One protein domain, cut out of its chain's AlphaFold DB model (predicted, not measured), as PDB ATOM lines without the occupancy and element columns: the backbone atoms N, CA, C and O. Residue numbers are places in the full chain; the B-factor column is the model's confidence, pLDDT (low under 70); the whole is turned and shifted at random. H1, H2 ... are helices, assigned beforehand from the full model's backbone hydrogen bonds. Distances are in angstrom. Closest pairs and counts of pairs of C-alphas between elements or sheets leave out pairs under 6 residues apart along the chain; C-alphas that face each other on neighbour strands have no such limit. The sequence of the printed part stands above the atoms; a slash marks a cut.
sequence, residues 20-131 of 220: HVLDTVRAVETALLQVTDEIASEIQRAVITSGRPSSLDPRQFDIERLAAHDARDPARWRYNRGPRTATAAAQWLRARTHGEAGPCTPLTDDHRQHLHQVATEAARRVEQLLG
ATOM      1  N   HIS A  20    -130.367 134.257  40.030       79.06
ATOM      2  CA  HIS A  20    -129.937 133.801  41.358       79.06
ATOM      3  C   HIS A  20    -129.471 132.328  41.399       79.06
ATOM      4  O   HIS A  20    -128.555 131.993  42.151       79.06
ATOM      5  N   VAL A  21    -130.069 131.445  40.583       84.94
ATOM      6  CA  VAL A  21    -129.620 130.047  40.430       84.94
ATOM      7  C   VAL A  21    -128.232 130.037  39.807       84.94
ATOM      8  O   VAL A  21    -127.330 129.383  40.322       84.94
ATOM      9  N   LEU A  22    -128.054 130.785  38.715       89.38
ATOM     10  CA  LEU A  22    -126.775 130.872  38.019       89.38
ATOM     11  C   LEU A  22    -125.686 131.457  38.925       89.38
ATOM     12  O   LEU A  22    -124.593 130.902  38.976       89.38
ATOM     13  N   ASP A  23    -125.990 132.515  39.673       90.38
ATOM     14  CA  ASP A  23    -125.060 133.150  40.610       90.38
ATOM     15  C   ASP A  23    -124.631 132.178  41.711       90.38
ATOM     16  O   ASP A  23    -123.444 132.070  42.022       90.38
ATOM     17  N   THR A  24    -125.577 131.409  42.255       91.25
ATOM     18  CA  THR A  24    -125.283 130.394  43.273       91.25
ATOM     19  C   THR A  24    -124.386 129.295  42.714       91.25
ATOM     20  O   THR A  24    -123.367 128.968  43.323       91.25
ATOM     21  N   VAL A  25    -124.718 128.763  41.532       92.31
ATOM     22  CA  VAL A  25    -123.894 127.755  40.851       92.31
ATOM     23  C   VAL A  25    -122.485 128.297  40.619       92.31
ATOM     24  O   VAL A  25    -121.514 127.665  41.023       92.31
ATOM     25  N   ARG A  26    -122.352 129.503  40.053       94.50
ATOM     26  CA  ARG A  26    -121.051 130.132  39.780       94.50
ATOM     27  C   ARG A  26    -120.240 130.389  41.043       94.50
ATOM     28  O   ARG A  26    -119.021 130.211  41.025       94.50
ATOM     29  N   ALA A  27    -120.891 130.775  42.134       95.00
ATOM     30  CA  ALA A  27    -120.225 130.981  43.408       95.00
ATOM     31  C   ALA A  27    -119.667 129.666  43.978       95.00
ATOM     32  O   ALA A  27    -118.518 129.635  44.412       95.00
ATOM     33  N   VAL A  28    -120.443 128.577  43.924       95.31
ATOM     34  CA  VAL A  28    -119.996 127.245  44.365       95.31
ATOM     35  C   VAL A  28    -118.867 126.720  43.476       95.31
ATOM     36  O   VAL A  28    -117.860 126.236  43.989       95.31
ATOM     37  N   GLU A  29    -118.988 126.858  42.153       95.44
ATOM     38  CA  GLU A  29    -117.925 126.473  41.217       95.44
ATOM     39  C   GLU A  29    -116.619 127.217  41.514       95.44
ATOM     40  O   GLU A  29    -115.553 126.606  41.576       95.44
ATOM     41  N   THR A  30    -116.706 128.530  41.728       95.50
ATOM     42  CA  THR A  30    -115.545 129.371  42.031       95.50
ATOM     43  C   THR A  30    -114.890 128.954  43.342       95.50
ATOM     44  O   THR A  30    -113.676 128.768  43.365       95.50
ATOM     45  N   ALA A  31    -115.682 128.732  44.396       95.81
ATOM     46  CA  ALA A  31    -115.180 128.297  45.696       95.81
ATOM     47  C   ALA A  31    -114.450 126.945  45.609       95.81
ATOM     48  O   ALA A  31    -113.349 126.809  46.138       95.81
ATOM     49  N   LEU A  32    -115.012 125.967  44.886       94.81
ATOM     50  CA  LEU A  32    -114.385 124.655  44.683       94.81
ATOM     51  C   LEU A  32    -113.059 124.751  43.926       94.81
ATOM     52  O   LEU A  32    -112.092 124.070  44.266       94.81
ATOM     53  N   LEU A  33    -113.005 125.582  42.889       94.81
ATOM     54  CA  LEU A  33    -111.786 125.774  42.114       94.81
ATOM     55  C   LEU A  33    -110.708 126.484  42.940       94.81
ATOM     56  O   LEU A  33    -109.568 126.031  42.945       94.81
ATOM     57  N   GLN A  34    -111.073 127.539  43.673       94.88
ATOM     58  CA  GLN A  34    -110.152 128.287  44.533       94.88
ATOM     59  C   GLN A  34    -109.554 127.411  45.633       94.88
ATOM     60  O   GLN A  34    -108.333 127.321  45.721       94.88
ATOM     61  N   VAL A  35    -110.382 126.691  46.398       96.38
ATOM     62  CA  VAL A  35    -109.873 125.824  47.473       96.38
ATOM     63  C   VAL A  35    -108.994 124.696  46.925       96.38
ATOM     64  O   VAL A  35    -108.015 124.302  47.553       96.38
ATOM     65  N   THR A  36    -109.298 124.193  45.723       95.50
ATOM     66  CA  THR A  36    -108.447 123.199  45.056       95.50
ATOM     67  C   THR A  36    -107.100 123.798  44.671       95.50
ATOM     68  O   THR A  36    -106.078 123.158  44.893       95.50
ATOM     69  N   ASP A  37    -107.081 125.007  44.110       94.44
ATOM     70  CA  ASP A  37    -105.846 125.690  43.719       94.44
ATOM     71  C   ASP A  37    -104.957 125.992  44.929       94.44
ATOM     72  O   ASP A  37    -103.757 125.720  44.881       94.44
ATOM     73  N   GLU A  38    -105.552 126.492  46.014       95.31
ATOM     74  CA  GLU A  38    -104.884 126.759  47.291       95.31
ATOM     75  C   GLU A  38    -104.255 125.479  47.849       95.31
ATOM     76  O   GLU A  38    -103.031 125.379  47.939       95.31
ATOM     77  N   ILE A  39    -105.066 124.447  48.103       95.38
ATOM     78  CA  ILE A  39    -104.585 123.181  48.671       95.38
ATOM     79  C   ILE A  39    -103.550 122.528  47.749       95.38
ATOM     80  O   ILE A  39    -102.521 122.042  48.216       95.38
ATOM     81  N   ALA A  40    -103.783 122.511  46.433       94.19
ATOM     82  CA  ALA A  40    -102.830 121.943  45.486       94.19
ATOM     83  C   ALA A  40    -101.503 122.709  45.478       94.19
ATOM     84  O   ALA A  40    -100.462 122.078  45.310       94.19
ATOM     85  N   SER A  41    -101.509 124.030  45.670       93.62
ATOM     86  CA  SER A  41    -100.271 124.809  45.757       93.62
ATOM     87  C   SER A  41     -99.414 124.431  46.970       93.62
ATOM     88  O   SER A  41     -98.188 124.520  46.898       93.62
ATOM     89  N   GLU A  42    -100.042 123.938  48.040       94.94
ATOM     90  CA  GLU A  42     -99.383 123.588  49.299       94.94
ATOM     91  C   GLU A  42     -98.944 122.120  49.355       94.94
ATOM     92  O   GLU A  42     -97.824 121.819  49.769       94.94
ATOM     93  N   ILE A  43     -99.804 121.185  48.931       95.00
ATOM     94  CA  ILE A  43     -99.547 119.742  49.100       95.00
ATOM     95  C   ILE A  43     -98.947 119.074  47.865       95.00
ATOM     96  O   ILE A  43     -98.396 117.972  47.956       95.00
ATOM     97  N   GLN A  44     -99.113 119.663  46.679       93.69
ATOM     98  CA  GLN A  44     -98.699 119.007  45.447       93.69
ATOM     99  C   GLN A  44     -97.197 119.172  45.233       93.69
ATOM    100  O   GLN A  44     -96.663 120.277  45.177       93.69
ATOM    101  N   ARG A  45     -96.504 118.054  45.015       92.31
ATOM    102  CA  ARG A  45     -95.072 118.055  44.714       92.31
ATOM    103  C   ARG A  45     -94.792 118.846  43.430       92.31
ATOM    104  O   ARG A  45     -95.522 118.721  42.436       92.31
ATOM    105  N   ALA A  46     -93.672 119.569  43.413       89.50
ATOM    106  CA  ALA A  46     -93.148 120.227  42.217       89.50
ATOM    107  C   ALA A  46     -93.078 119.266  41.013       89.50
ATOM    108  O   ALA A  46     -92.833 118.065  41.167       89.50
ATOM    109  N   VAL A  47     -93.336 119.796  39.815       89.19
ATOM    110  CA  VAL A  47     -93.294 119.025  38.562       89.19
ATOM    111  C   VAL A  47     -91.878 118.506  38.331       89.19
ATOM    112  O   VAL A  47     -90.910 119.242  38.520       89.19
ATOM    113  N   ILE A  48     -91.753 117.245  37.910       89.31
ATOM    114  CA  ILE A  48     -90.446 116.704  37.518       89.31
ATOM    115  C   ILE A  48     -90.083 117.294  36.159       89.31
ATOM    116  O   ILE A  48     -90.766 117.056  35.165       89.31
ATOM    117  N   THR A  49     -89.000 118.061  36.116       87.19
ATOM    118  CA  THR A  49     -88.458 118.629  34.881       87.19
ATOM    119  C   THR A  49     -87.209 117.869  34.468       87.19
ATOM    120  O   THR A  49     -86.290 117.717  35.273       87.19
ATOM    121  N   SER A  50     -87.142 117.432  33.212       83.19
ATOM    122  CA  SER A  50     -85.884 116.988  32.618       83.19
ATOM    123  C   SER A  50     -85.085 118.190  32.108       83.19
ATOM    124  O   SER A  50     -85.650 119.183  31.647       83.19
ATOM    125  N   GLY A  51     -83.757 118.110  32.224       79.00
ATOM    126  CA  GLY A  51     -82.840 119.076  31.616       79.00
ATOM    127  C   GLY A  51     -82.797 118.969  30.087       79.00
ATOM    128  O   GLY A  51     -83.706 118.435  29.451       79.00
ATOM    129  N   ARG A  52     -81.716 119.471  29.474       77.50
ATOM    130  CA  ARG A  52     -81.524 119.379  28.019       77.50
ATOM    131  C   ARG A  52     -81.536 117.907  27.582       77.50
ATOM    132  O   ARG A  52     -80.797 117.124  28.179       77.50
ATOM    133  N   PRO A  53     -82.306 117.544  26.542       71.25
ATOM    134  CA  PRO A  53     -82.362 116.165  26.096       71.25
ATOM    135  C   PRO A  53     -80.986 115.684  25.649       71.25
ATOM    136  O   PRO A  53     -80.298 116.365  24.884       71.25
ATOM    137  N   SER A  54     -80.586 114.520  26.155       77.06
ATOM    138  CA  SER A  54     -79.315 113.873  25.829       77.06
ATOM    139  C   SER A  54     -79.581 112.427  25.452       77.06
ATOM    140  O   SER A  54     -79.979 111.625  26.289       77.06
ATOM    141  N   SER A  55     -79.321 112.080  24.192       73.25
ATOM    142  CA  SER A  55     -79.515 110.719  23.686       73.25
ATOM    143  C   SER A  55     -78.420 109.734  24.111       73.25
ATOM    144  O   SER A  55     -78.486 108.558  23.762       73.25
ATOM    145  N   LEU A  56     -77.395 110.210  24.823       82.06
ATOM    146  CA  LEU A  56     -76.198 109.441  25.171       82.06
ATOM    147  C   LEU A  56     -76.091 109.138  26.673       82.06
ATOM    148  O   LEU A  56     -75.206 108.382  27.063       82.06
ATOM    149  N   ASP A  57     -76.974 109.697  27.511       85.75
ATOM    150  CA  ASP A  57     -76.972 109.478  28.963       85.75
ATOM    151  C   ASP A  57     -78.201 108.655  29.408       85.75
ATOM    152  O   ASP A  57     -79.316 109.184  29.454       85.75
ATOM    153  N   PRO A  58     -78.020 107.373  29.785       85.75
ATOM    154  CA  PRO A  58     -79.091 106.519  30.301       85.75
ATOM    155  C   PRO A  58     -79.872 107.116  31.480       85.75
ATOM    156  O   PRO A  58     -81.084 106.928  31.562       85.75
ATOM    157  N   ARG A  59     -79.223 107.870  32.380       86.44
ATOM    158  CA  ARG A  59     -79.914 108.482  33.532       86.44
ATOM    159  C   ARG A  59     -80.830 109.617  33.100       86.44
ATOM    160  O   ARG A  59     -81.910 109.788  33.661       86.44
ATOM    161  N   GLN A  60     -80.411 110.377  32.095       86.25
ATOM    162  CA  GLN A  60     -81.213 111.456  31.534       86.25
ATOM    163  C   GLN A  60     -82.479 110.906  30.861       86.25
ATOM    164  O   GLN A  60     -83.559 111.457  31.073       86.25
ATOM    165  N   PHE A  61     -82.384 109.770  30.160       86.06
ATOM    166  CA  PHE A  61     -83.561 109.071  29.631       86.06
ATOM    167  C   PHE A  61     -84.548 108.650  30.729       86.06
ATOM    168  O   PHE A  61     -85.761 108.793  30.557       86.06
ATOM    169  N   ASP A  62     -84.057 108.155  31.868       89.25
ATOM    170  CA  ASP A  62     -84.919 107.789  32.995       89.25
ATOM    171  C   ASP A  62     -85.637 109.004  33.594       89.25
ATOM    172  O   ASP A  62     -86.843 108.941  33.851       89.25
ATOM    173  N   ILE A  63     -84.934 110.130  33.758       89.31
ATOM    174  CA  ILE A  63     -85.528 111.389  34.231       89.31
ATOM    175  C   ILE A  63     -86.571 111.903  33.235       89.31
ATOM    176  O   ILE A  63     -87.653 112.315  33.647       89.31
ATOM    177  N   GLU A  64     -86.291 111.854  31.934       89.62
ATOM    178  CA  GLU A  64     -87.242 112.235  30.884       89.62
ATOM    179  C   GLU A  64     -88.494 111.366  30.902       89.62
ATOM    180  O   GLU A  64     -89.610 111.878  30.804       89.62
ATOM    181  N   ARG A  65     -88.333 110.053  31.090       89.56
ATOM    182  CA  ARG A  65     -89.453 109.122  31.223       89.56
ATOM    183  C   ARG A  65     -90.296 109.434  32.461       89.56
ATOM    184  O   ARG A  65     -91.522 109.467  32.359       89.56
ATOM    185  N   LEU A  66     -89.661 109.705  33.602       91.00
ATOM    186  CA  LEU A  66     -90.345 110.110  34.835       91.00
ATOM    187  C   LEU A  66     -91.066 111.453  34.674       91.00
ATOM    188  O   LEU A  66     -92.235 111.555  35.037       91.00
ATOM    189  N   ALA A  67     -90.417 112.453  34.075       91.31
ATOM    190  CA  ALA A  67     -91.015 113.750  33.764       91.31
ATOM    191  C   ALA A  67     -92.223 113.603  32.828       91.31
ATOM    192  O   ALA A  67     -93.277 114.192  33.059       91.31
ATOM    193  N   ALA A  68     -92.112 112.760  31.800       89.31
ATOM    194  CA  ALA A  68     -93.195 112.473  30.869       89.31
ATOM    195  C   ALA A  68     -94.361 111.712  31.526       89.31
ATOM    196  O   ALA A  68     -95.507 111.868  31.090       89.31
ATOM    197  N   HIS A  69     -94.089 110.899  32.552       90.06
ATOM    198  CA  HIS A  69     -95.123 110.229  33.336       90.06
ATOM    199  C   HIS A  69     -95.809 111.198  34.310       90.06
ATOM    200  O   HIS A  69     -97.036 111.275  34.303       90.06
ATOM    201  N   ASP A  70     -95.040 111.991  35.065       89.62
ATOM    202  CA  ASP A  70     -95.533 113.028  35.987       89.62
ATOM    203  C   ASP A  70     -96.378 114.079  35.243       89.62
ATOM    204  O   ASP A  70     -97.453 114.470  35.696       89.62
ATOM    205  N   ALA A  71     -95.960 114.463  34.033       86.75
ATOM    206  CA  ALA A  71     -96.690 115.390  33.171       86.75
ATOM    207  C   ALA A  71     -97.991 114.815  32.584       86.75
ATOM    208  O   ALA A  71     -98.816 115.580  32.071       86.75
ATOM    209  N   ARG A  72     -98.208 113.495  32.631       87.75
ATOM    210  CA  ARG A  72     -99.444 112.818  32.189       87.75
ATOM    211  C   ARG A  72    -100.258 112.238  33.345       87.75
ATOM    212  O   ARG A  72    -101.322 111.686  33.089       87.75
ATOM    213  N   ASP A  73     -99.794 112.397  34.579       87.75
ATOM    214  CA  ASP A  73    -100.483 111.892  35.762       87.75
ATOM    215  C   ASP A  73    -101.880 112.544  35.884       87.75
ATOM    216  O   ASP A  73    -101.968 113.785  35.905       87.75
ATOM    217  N   PRO A  74    -102.972 111.749  35.907       85.31
ATOM    218  CA  PRO A  74    -104.331 112.254  36.095       85.31
ATOM    219  C   PRO A  74    -104.604 112.717  37.533       85.31
ATOM    220  O   PRO A  74    -105.494 113.537  37.742       85.31
ATOM    221  N   ALA A  75    -103.840 112.242  38.523       89.38
ATOM    222  CA  ALA A  75    -103.985 112.639  39.923       89.38
ATOM    223  C   ALA A  75    -103.357 114.011  40.227       89.38
ATOM    224  O   ALA A  75    -103.512 114.525  41.339       89.38
ATOM    225  N   ARG A  76    -102.646 114.605  39.258       90.94
ATOM    226  CA  ARG A  76    -102.052 115.939  39.360       90.94
ATOM    227  C   ARG A  76    -103.071 117.011  38.978       90.94
ATOM    228  O   ARG A  76    -103.526 117.063  37.834       90.94
ATOM    229  N   TRP A  77    -103.350 117.922  39.907       91.94
ATOM    230  CA  TRP A  77    -104.132 119.122  39.634       91.94
ATOM    231  C   TRP A  77    -103.335 120.110  38.777       91.94
ATOM    232  O   TRP A  77    -102.130 120.317  38.979       91.94
ATOM    233  N   ARG A  78    -104.006 120.711  37.791       87.94
ATOM    234  CA  ARG A  78    -103.397 121.578  36.776       87.94
ATOM    235  C   ARG A  78    -104.169 122.884  36.669       87.94
ATOM    236  O   ARG A  78    -105.164 122.957  35.956       87.94
ATOM    237  N   TYR A  79    -103.629 123.932  37.283       76.75
ATOM    238  CA  TYR A  79    -104.221 125.273  37.265       76.75
ATOM    239  C   TYR A  79    -104.523 125.790  35.840       76.75
ATOM    240  O   TYR A  79    -105.597 126.320  35.583       76.75
ATOM    241  N   ASN A  80    -103.609 125.561  34.884       74.31
ATOM    242  CA  ASN A  80    -103.684 126.122  33.522       74.31
ATOM    243  C   ASN A  80    -103.910 125.093  32.395       74.31
ATOM    244  O   ASN A  80    -103.872 125.464  31.222       74.31
ATOM    245  N   ARG A  81    -104.051 123.791  32.688       65.50
ATOM    246  CA  ARG A  81    -104.126 122.753  31.637       65.50
ATOM    247  C   ARG A  81    -105.237 121.741  31.898       65.50
ATOM    248  O   ARG A  81    -105.156 120.982  32.852       65.50
ATOM    249  N   GLY A  82    -106.175 121.643  30.957       66.62
ATOM    250  CA  GLY A  82    -107.304 120.708  31.006       66.62
ATOM    251  C   GLY A  82    -108.598 121.373  31.486       66.62
ATOM    252  O   GLY A  82    -108.615 122.585  31.710       66.62
ATOM    253  N   PRO A  83    -109.698 120.613  31.612       65.00
ATOM    254  CA  PRO A  83    -110.963 121.152  32.089       65.00
ATOM    255  C   PRO A  83    -110.850 121.488  33.585       65.00
ATOM    256  O   PRO A  83    -111.075 120.636  34.441       65.00
ATOM    257  N   ARG A  84    -110.511 122.746  33.899       83.56
ATOM    258  CA  ARG A  84    -110.619 123.341  35.243       83.56
ATOM    259  C   ARG A  84    -112.101 123.545  35.568       83.56
ATOM    260  O   ARG A  84    -112.628 124.650  35.488       83.56
ATOM    261  N   THR A  85    -112.788 122.441  35.842       90.56
ATOM    262  CA  THR A  85    -114.216 122.407  36.173       90.56
ATOM    263  C   THR A  85    -114.408 122.108  37.650       90.56
ATOM    264  O   THR A  85    -113.580 121.445  38.278       90.56
ATOM    265  N   ALA A  86    -115.533 122.558  38.202       91.00
ATOM    266  CA  ALA A  86    -115.892 122.272  39.586       91.00
ATOM    267  C   ALA A  86    -115.981 120.763  39.867       91.00
ATOM    268  O   ALA A  86    -115.538 120.307  40.916       91.00
ATOM    269  N   THR A  87    -116.471 119.968  38.908       92.00
ATOM    270  CA  THR A  87    -116.530 118.504  39.032       92.00
ATOM    271  C   THR A  87    -115.141 117.879  39.132       92.00
ATOM    272  O   THR A  87    -114.925 117.019  39.983       92.00
ATOM    273  N   ALA A  88    -114.187 118.316  38.300       91.44
ATOM    274  CA  ALA A  88    -112.813 117.818  38.356       91.44
ATOM    275  C   ALA A  88    -112.129 118.207  39.679       91.44
ATOM    276  O   ALA A  88    -111.477 117.369  40.297       91.44
ATOM    277  N   ALA A  89    -112.335 119.443  40.143       93.62
ATOM    278  CA  ALA A  89    -111.876 119.907  41.453       93.62
ATOM    279  C   ALA A  89    -112.448 119.055  42.598       93.62
ATOM    280  O   ALA A  89    -111.699 118.524  43.415       93.62
ATOM    281  N   ALA A  90    -113.765 118.839  42.617       93.62
ATOM    282  CA  ALA A  90    -114.425 118.028  43.637       93.62
ATOM    283  C   ALA A  90    -113.924 116.574  43.647       93.62
ATOM    284  O   ALA A  90    -113.689 116.006  44.713       93.62
ATOM    285  N   GLN A  91    -113.716 115.971  42.472       92.94
ATOM    286  CA  GLN A  91    -113.139 114.628  42.356       92.94
ATOM    287  C   GLN A  91    -111.709 114.575  42.894       92.94
ATOM    288  O   GLN A  91    -111.370 113.656  43.641       92.94
ATOM    289  N   TRP A  92    -110.889 115.573  42.562       93.62
ATOM    290  CA  TRP A  92    -109.518 115.659  43.046       93.62
ATOM    291  C   TRP A  92    -109.460 115.822  44.572       93.62
ATOM    292  O   TRP A  92    -108.766 115.059  45.244       93.62
ATOM    293  N   LEU A  93    -110.251 116.740  45.142       94.38
ATOM    294  CA  LEU A  93    -110.351 116.939  46.592       94.38
ATOM    295  C   LEU A  93    -110.834 115.668  47.297       94.38
ATOM    296  O   LEU A  93    -110.257 115.262  48.303       94.38
ATOM    297  N   ARG A  94    -111.844 114.986  46.739       94.62
ATOM    298  CA  ARG A  94    -112.345 113.713  47.272       94.62
ATOM    299  C   ARG A  94    -111.240 112.661  47.350       94.62
ATOM    300  O   ARG A  94    -111.113 112.026  48.397       94.62
ATOM    301  N   ALA A  95    -110.444 112.505  46.291       93.81
ATOM    302  CA  ALA A  95    -109.326 111.563  46.262       93.81
ATOM    303  C   ALA A  95    -108.295 111.871  47.364       93.81
ATOM    304  O   ALA A  95    -107.822 110.969  48.054       93.81
ATOM    305  N   ARG A  96    -107.990 113.155  47.602       94.69
ATOM    306  CA  ARG A  96    -107.075 113.580  48.676       94.69
ATOM    307  C   ARG A  96    -107.644 113.335  50.071       94.69
ATOM    308  O   ARG A  96    -106.923 112.841  50.937       94.69
ATOM    309  N   THR A  97    -108.932 113.589  50.283       94.44
ATOM    310  CA  THR A  97    -109.595 113.312  51.567       94.44
ATOM    311  C   THR A  97    -109.588 111.820  51.909       94.44
ATOM    312  O   THR A  97    -109.403 111.482  53.078       94.44
ATOM    313  N   HIS A  98    -109.710 110.945  50.901       93.94
ATOM    314  CA  HIS A  98    -109.638 109.483  51.045       93.94
ATOM    315  C   HIS A  98    -108.203 108.933  51.094       93.94
ATOM    316  O   HIS A  98    -108.020 107.727  51.242       93.94
ATOM    317  N   GLY A  99    -107.182 109.788  50.983       91.12
ATOM    318  CA  GLY A  99    -105.783 109.360  51.017       91.12
ATOM    319  C   GLY A  99    -105.347 108.566  49.783       91.12
ATOM    320  O   GLY A  99    -104.412 107.774  49.872       91.12
ATOM    321  N   GLU A 100    -106.004 108.755  48.636       93.00
ATOM    322  CA  GLU A 100    -105.605 108.099  47.391       93.00
ATOM    323  C   GLU A 100    -104.202 108.544  46.959       93.00
ATOM    324  O   GLU A 100    -103.880 109.741  46.979       93.00
ATOM    325  N   ALA A 101    -103.395 107.578  46.512       87.50
ATOM    326  CA  ALA A 101    -102.027 107.806  46.062       87.50
ATOM    327  C   ALA A 101    -101.953 108.845  44.929       87.50
ATOM    328  O   ALA A 101    -102.830 108.935  44.068       87.50
ATOM    329  N   GLY A 102    -100.886 109.641  44.924       87.06
ATOM    330  CA  GLY A 102    -100.659 110.666  43.913       87.06
ATOM    331  C   GLY A 102     -99.426 111.517  44.213       87.06
ATOM    332  O   GLY A 102     -98.741 111.288  45.213       87.06
ATOM    333  N   PRO A 103     -99.133 112.528  43.380       90.38
ATOM    334  CA  PRO A 103     -97.984 113.416  43.536       90.38
ATOM    335  C   PRO A 103     -98.247 114.492  44.606       90.38
ATOM    336  O   PRO A 103     -97.960 115.670  44.401       90.38
ATOM    337  N   CYS A 104     -98.842 114.106  45.733       92.06
ATOM    338  CA  CYS A 104     -99.272 114.994  46.805       92.06
ATOM    339  C   CYS A 104     -98.866 114.416  48.158       92.06
ATOM    340  O   CYS A 104     -98.885 113.200  48.348       92.06
ATOM    341  N   THR A 105     -98.529 115.284  49.103       93.06
ATOM    342  CA  THR A 105     -98.450 114.901  50.513       93.06
ATOM    343  C   THR A 105     -99.861 114.734  51.100       93.06
ATOM    344  O   THR A 105    -100.837 115.235  50.530       93.06
ATOM    345  N   PRO A 106    -100.014 114.001  52.220       93.31
ATOM    346  CA  PRO A 106    -101.296 113.890  52.908       93.31
ATOM    347  C   PRO A 106    -101.823 115.250  53.383       93.31
ATOM    348  O   PRO A 106    -101.049 116.120  53.777       93.31
ATOM    349  N   LEU A 107    -103.150 115.411  53.396       94.94
ATOM    350  CA  LEU A 107    -103.797 116.595  53.967       94.94
ATOM    351  C   LEU A 107    -103.537 116.685  55.475       94.94
ATOM    352  O   LEU A 107    -103.751 115.705  56.195       94.94
ATOM    353  N   THR A 108    -103.142 117.875  55.929       95.31
ATOM    354  CA  THR A 108    -103.086 118.244  57.347       95.31
ATOM    355  C   THR A 108    -104.499 118.453  57.896       95.31
ATOM    356  O   THR A 108    -105.465 118.571  57.133       95.31
ATOM    357  N   ASP A 109    -104.635 118.517  59.219       95.38
ATOM    358  CA  ASP A 109    -105.921 118.817  59.857       95.38
ATOM    359  C   ASP A 109    -106.432 120.217  59.490       95.38
ATOM    360  O   ASP A 109    -107.631 120.396  59.284       95.38
ATOM    361  N   ASP A 110    -105.525 121.176  59.300       95.75
ATOM    362  CA  ASP A 110    -105.862 122.546  58.907       95.75
ATOM    363  C   ASP A 110    -106.483 122.589  57.500       95.75
ATOM    364  O   ASP A 110    -107.558 123.159  57.302       95.75
ATOM    365  N   HIS A 111    -105.906 121.856  56.534       96.19
ATOM    366  CA  HIS A 111    -106.498 121.730  55.195       96.19
ATOM    367  C   HIS A 111    -107.879 121.065  55.246       96.19
ATOM    368  O   HIS A 111    -108.786 121.444  54.503       96.19
ATOM    369  N   ARG A 112    -108.056 120.055  56.112       95.56
ATOM    370  CA  ARG A 112    -109.344 119.362  56.281       95.56
ATOM    371  C   ARG A 112    -110.397 120.291  56.872       95.56
ATOM    372  O   ARG A 112    -111.536 120.269  56.412       95.56
ATOM    373  N   GLN A 113    -110.019 121.105  57.853       95.81
ATOM    374  CA  GLN A 113    -110.901 122.094  58.455       95.81
ATOM    375  C   GLN A 113    -111.304 123.176  57.445       95.81
ATOM    376  O   GLN A 113    -112.494 123.463  57.324       95.81
ATOM    377  N   HIS A 114    -110.356 123.723  56.677       95.38
ATOM    378  CA  HIS A 114    -110.643 124.695  55.612       95.38
ATOM    379  C   HIS A 114    -111.588 124.115  54.555       95.38
ATOM    380  O   HIS A 114    -112.641 124.685  54.263       95.38
ATOM    381  N   LEU A 115    -111.287 122.911  54.053       95.19
ATOM    382  CA  LEU A 115    -112.149 122.207  53.103       95.19
ATOM    383  C   LEU A 115    -113.560 121.986  53.666       95.19
ATOM    384  O   LEU A 115    -114.544 122.169  52.951       95.19
ATOM    385  N   HIS A 116    -113.668 121.608  54.943       95.19
ATOM    386  CA  HIS A 116    -114.952 121.419  55.606       95.19
ATOM    387  C   HIS A 116    -115.756 122.724  55.677       95.19
ATOM    388  O   HIS A 116    -116.941 122.721  55.359       95.19
ATOM    389  N   GLN A 117    -115.122 123.847  56.028       96.38
ATOM    390  CA  GLN A 117    -115.776 125.158  56.068       96.38
ATOM    391  C   GLN A 117    -116.309 125.572  54.691       96.38
ATOM    392  O   GLN A 117    -117.476 125.949  54.572       96.38
ATOM    393  N   VAL A 118    -115.489 125.437  53.642       95.81
ATOM    394  CA  VAL A 118    -115.894 125.738  52.258       95.81
ATOM    395  C   VAL A 118    -117.051 124.838  51.815       95.81
ATOM    396  O   VAL A 118    -118.016 125.323  51.224       95.81
ATOM    397  N   ALA A 119    -116.991 123.540  52.125       93.25
ATOM    398  CA  ALA A 119    -118.046 122.589  51.785       93.25
ATOM    399  C   ALA A 119    -119.368 122.896  52.507       93.25
ATOM    400  O   ALA A 119    -120.419 122.875  51.867       93.25
ATOM    401  N   THR A 120    -119.325 123.226  53.801       93.19
ATOM    402  CA  THR A 120    -120.511 123.600  54.586       93.19
ATOM    403  C   THR A 120    -121.160 124.870  54.039       93.19
ATOM    404  O   THR A 120    -122.375 124.918  53.861       93.19
ATOM    405  N   GLU A 121    -120.369 125.890  53.707       94.00
ATOM    406  CA  GLU A 121    -120.894 127.129  53.128       94.00
ATOM    407  C   GLU A 121    -121.487 126.906  51.725       94.00
ATOM    408  O   GLU A 121    -122.546 127.449  51.402       94.00
ATOM    409  N   ALA A 122    -120.851 126.075  50.895       92.44
ATOM    410  CA  ALA A 122    -121.392 125.698  49.592       92.44
ATOM    411  C   ALA A 122    -122.715 124.922  49.722       92.44
ATOM    412  O   ALA A 122    -123.671 125.230  49.007       92.44
ATOM    413  N   ALA A 123    -122.792 123.964  50.651       89.44
ATOM    414  CA  ALA A 123    -124.009 123.206  50.939       89.44
ATOM    415  C   ALA A 123    -125.144 124.132  51.387       89.44
ATOM    416  O   ALA A 123    -126.216 124.106  50.785       89.44
ATOM    417  N   ARG A 124    -124.875 125.038  52.335       87.56
ATOM    418  CA  ARG A 124    -125.844 126.032  52.814       87.56
ATOM    419  C   ARG A 124    -126.429 126.859  51.667       87.56
ATOM    420  O   ARG A 124    -127.636 127.056  51.600       87.56
ATOM    421  N   ARG A 125    -125.599 127.324  50.727       89.69
ATOM    422  CA  ARG A 125    -126.069 128.086  49.552       89.69
ATOM    423  C   ARG A 125    -126.964 127.261  48.632       89.69
ATOM    424  O   ARG A 125    -127.954 127.779  48.122       89.69
ATOM    425  N   VAL A 126    -126.620 125.994  48.412       88.25
ATOM    426  CA  VAL A 126    -127.434 125.081  47.600       88.25
ATOM    427  C   VAL A 126    -128.761 124.777  48.296       88.25
ATOM    428  O   VAL A 126    -129.802 124.821  47.651       88.25
ATOM    429  N   GLU A 127    -128.759 124.540  49.604       84.25
ATOM    430  CA  GLU A 127    -129.975 124.315  50.398       84.25
ATOM    431  C   GLU A 127    -130.898 125.538  50.388       84.25
ATOM    432  O   GLU A 127    -132.104 125.395  50.175       84.25
ATOM    433  N   GLN A 128    -130.330 126.740  50.525       79.88
ATOM    434  CA  GLN A 128    -131.051 128.005  50.374       79.88
ATOM    435  C   GLN A 128    -131.683 128.138  48.992       79.88
ATOM    436  O   GLN A 128    -132.855 128.491  48.871       79.88
ATOM    437  N   LEU A 129    -130.923 127.815  47.945       83.50
ATOM    438  CA  LEU A 129    -131.405 127.871  46.571       83.50
ATOM    439  C   LEU A 129    -132.543 126.880  46.304       83.50
ATOM    440  O   LEU A 129    -133.485 127.200  45.581       83.50
ATOM    441  N   LEU A 130    -132.440 125.675  46.863       78.44
ATOM    442  CA  LEU A 130    -133.447 124.626  46.722       78.44
ATOM    443  C   LEU A 130    -134.679 124.864  47.609       78.44
ATOM    444  O   LEU A 130    -135.646 124.118  47.488       78.44
ATOM    445  N   GLY A 131    -134.661 125.870  48.493       67.12
ATOM    446  CA  GLY A 131    -135.729 126.095  49.471       67.12
ATOM    447  C   GLY A 131    -135.807 125.000  50.542       67.12
ATOM    448  O   GLY A 131    -136.839 124.845  51.185       67.12
TER     449      GLY A 131
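Overview. This is residues 20 to 131 of the 220 residues of an uncharacterized protein of Streptomyces sp. IB2014 016-6 (UniProt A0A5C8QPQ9). Two long helices, H1 and H4, lie side by side running opposite ways, and the shorter H3 packs slantwise on H1. Residues 44 to 57 run out to H2, which folds back along this far arm and makes much of the length. The printed part has 112 residues, with four named helices, H1 to H4, and no named strand: all helix, loose, radius of gyration of the C-alphas 17.8 A, spans 66 by 29 by 17 A.

Along the chain. H1, residues 20 to 43, begins at C-alpha 20 (-129.937, 133.801, 41.358) and measures 34.4 A. H2 is residues 58 to 70, 18.6 A; H3 is residues 86 to 97, 16.2 A. H4, residues 109 to 130, 31.0 A, ends at C-alpha 130 (-133.447, 124.626, 46.722).

Arrangement. H1 and H4 touch at a shallow tilt of 8 degrees, opposite ways; their closest C-alphas, Val 28 and Ala 122, are 5.6 A apart. H1, with residues 29 to 36 alone, touches H3 at a steep tilt of 41 degrees, closest C-alphas Glu 29 and Ala 86, 4.9 A. H2 touches no helix. In H1, H2, H3 and H4 every O i to N i+4 pair is within hydrogen-bond range.

Size, cuts and confidence. The farthest C-alphas, Leu 56 and Gly 131, are 66.4 A apart. The printed part has no cut; its three links are long. Residues 81 to 83 and 131 have pLDDT under 70.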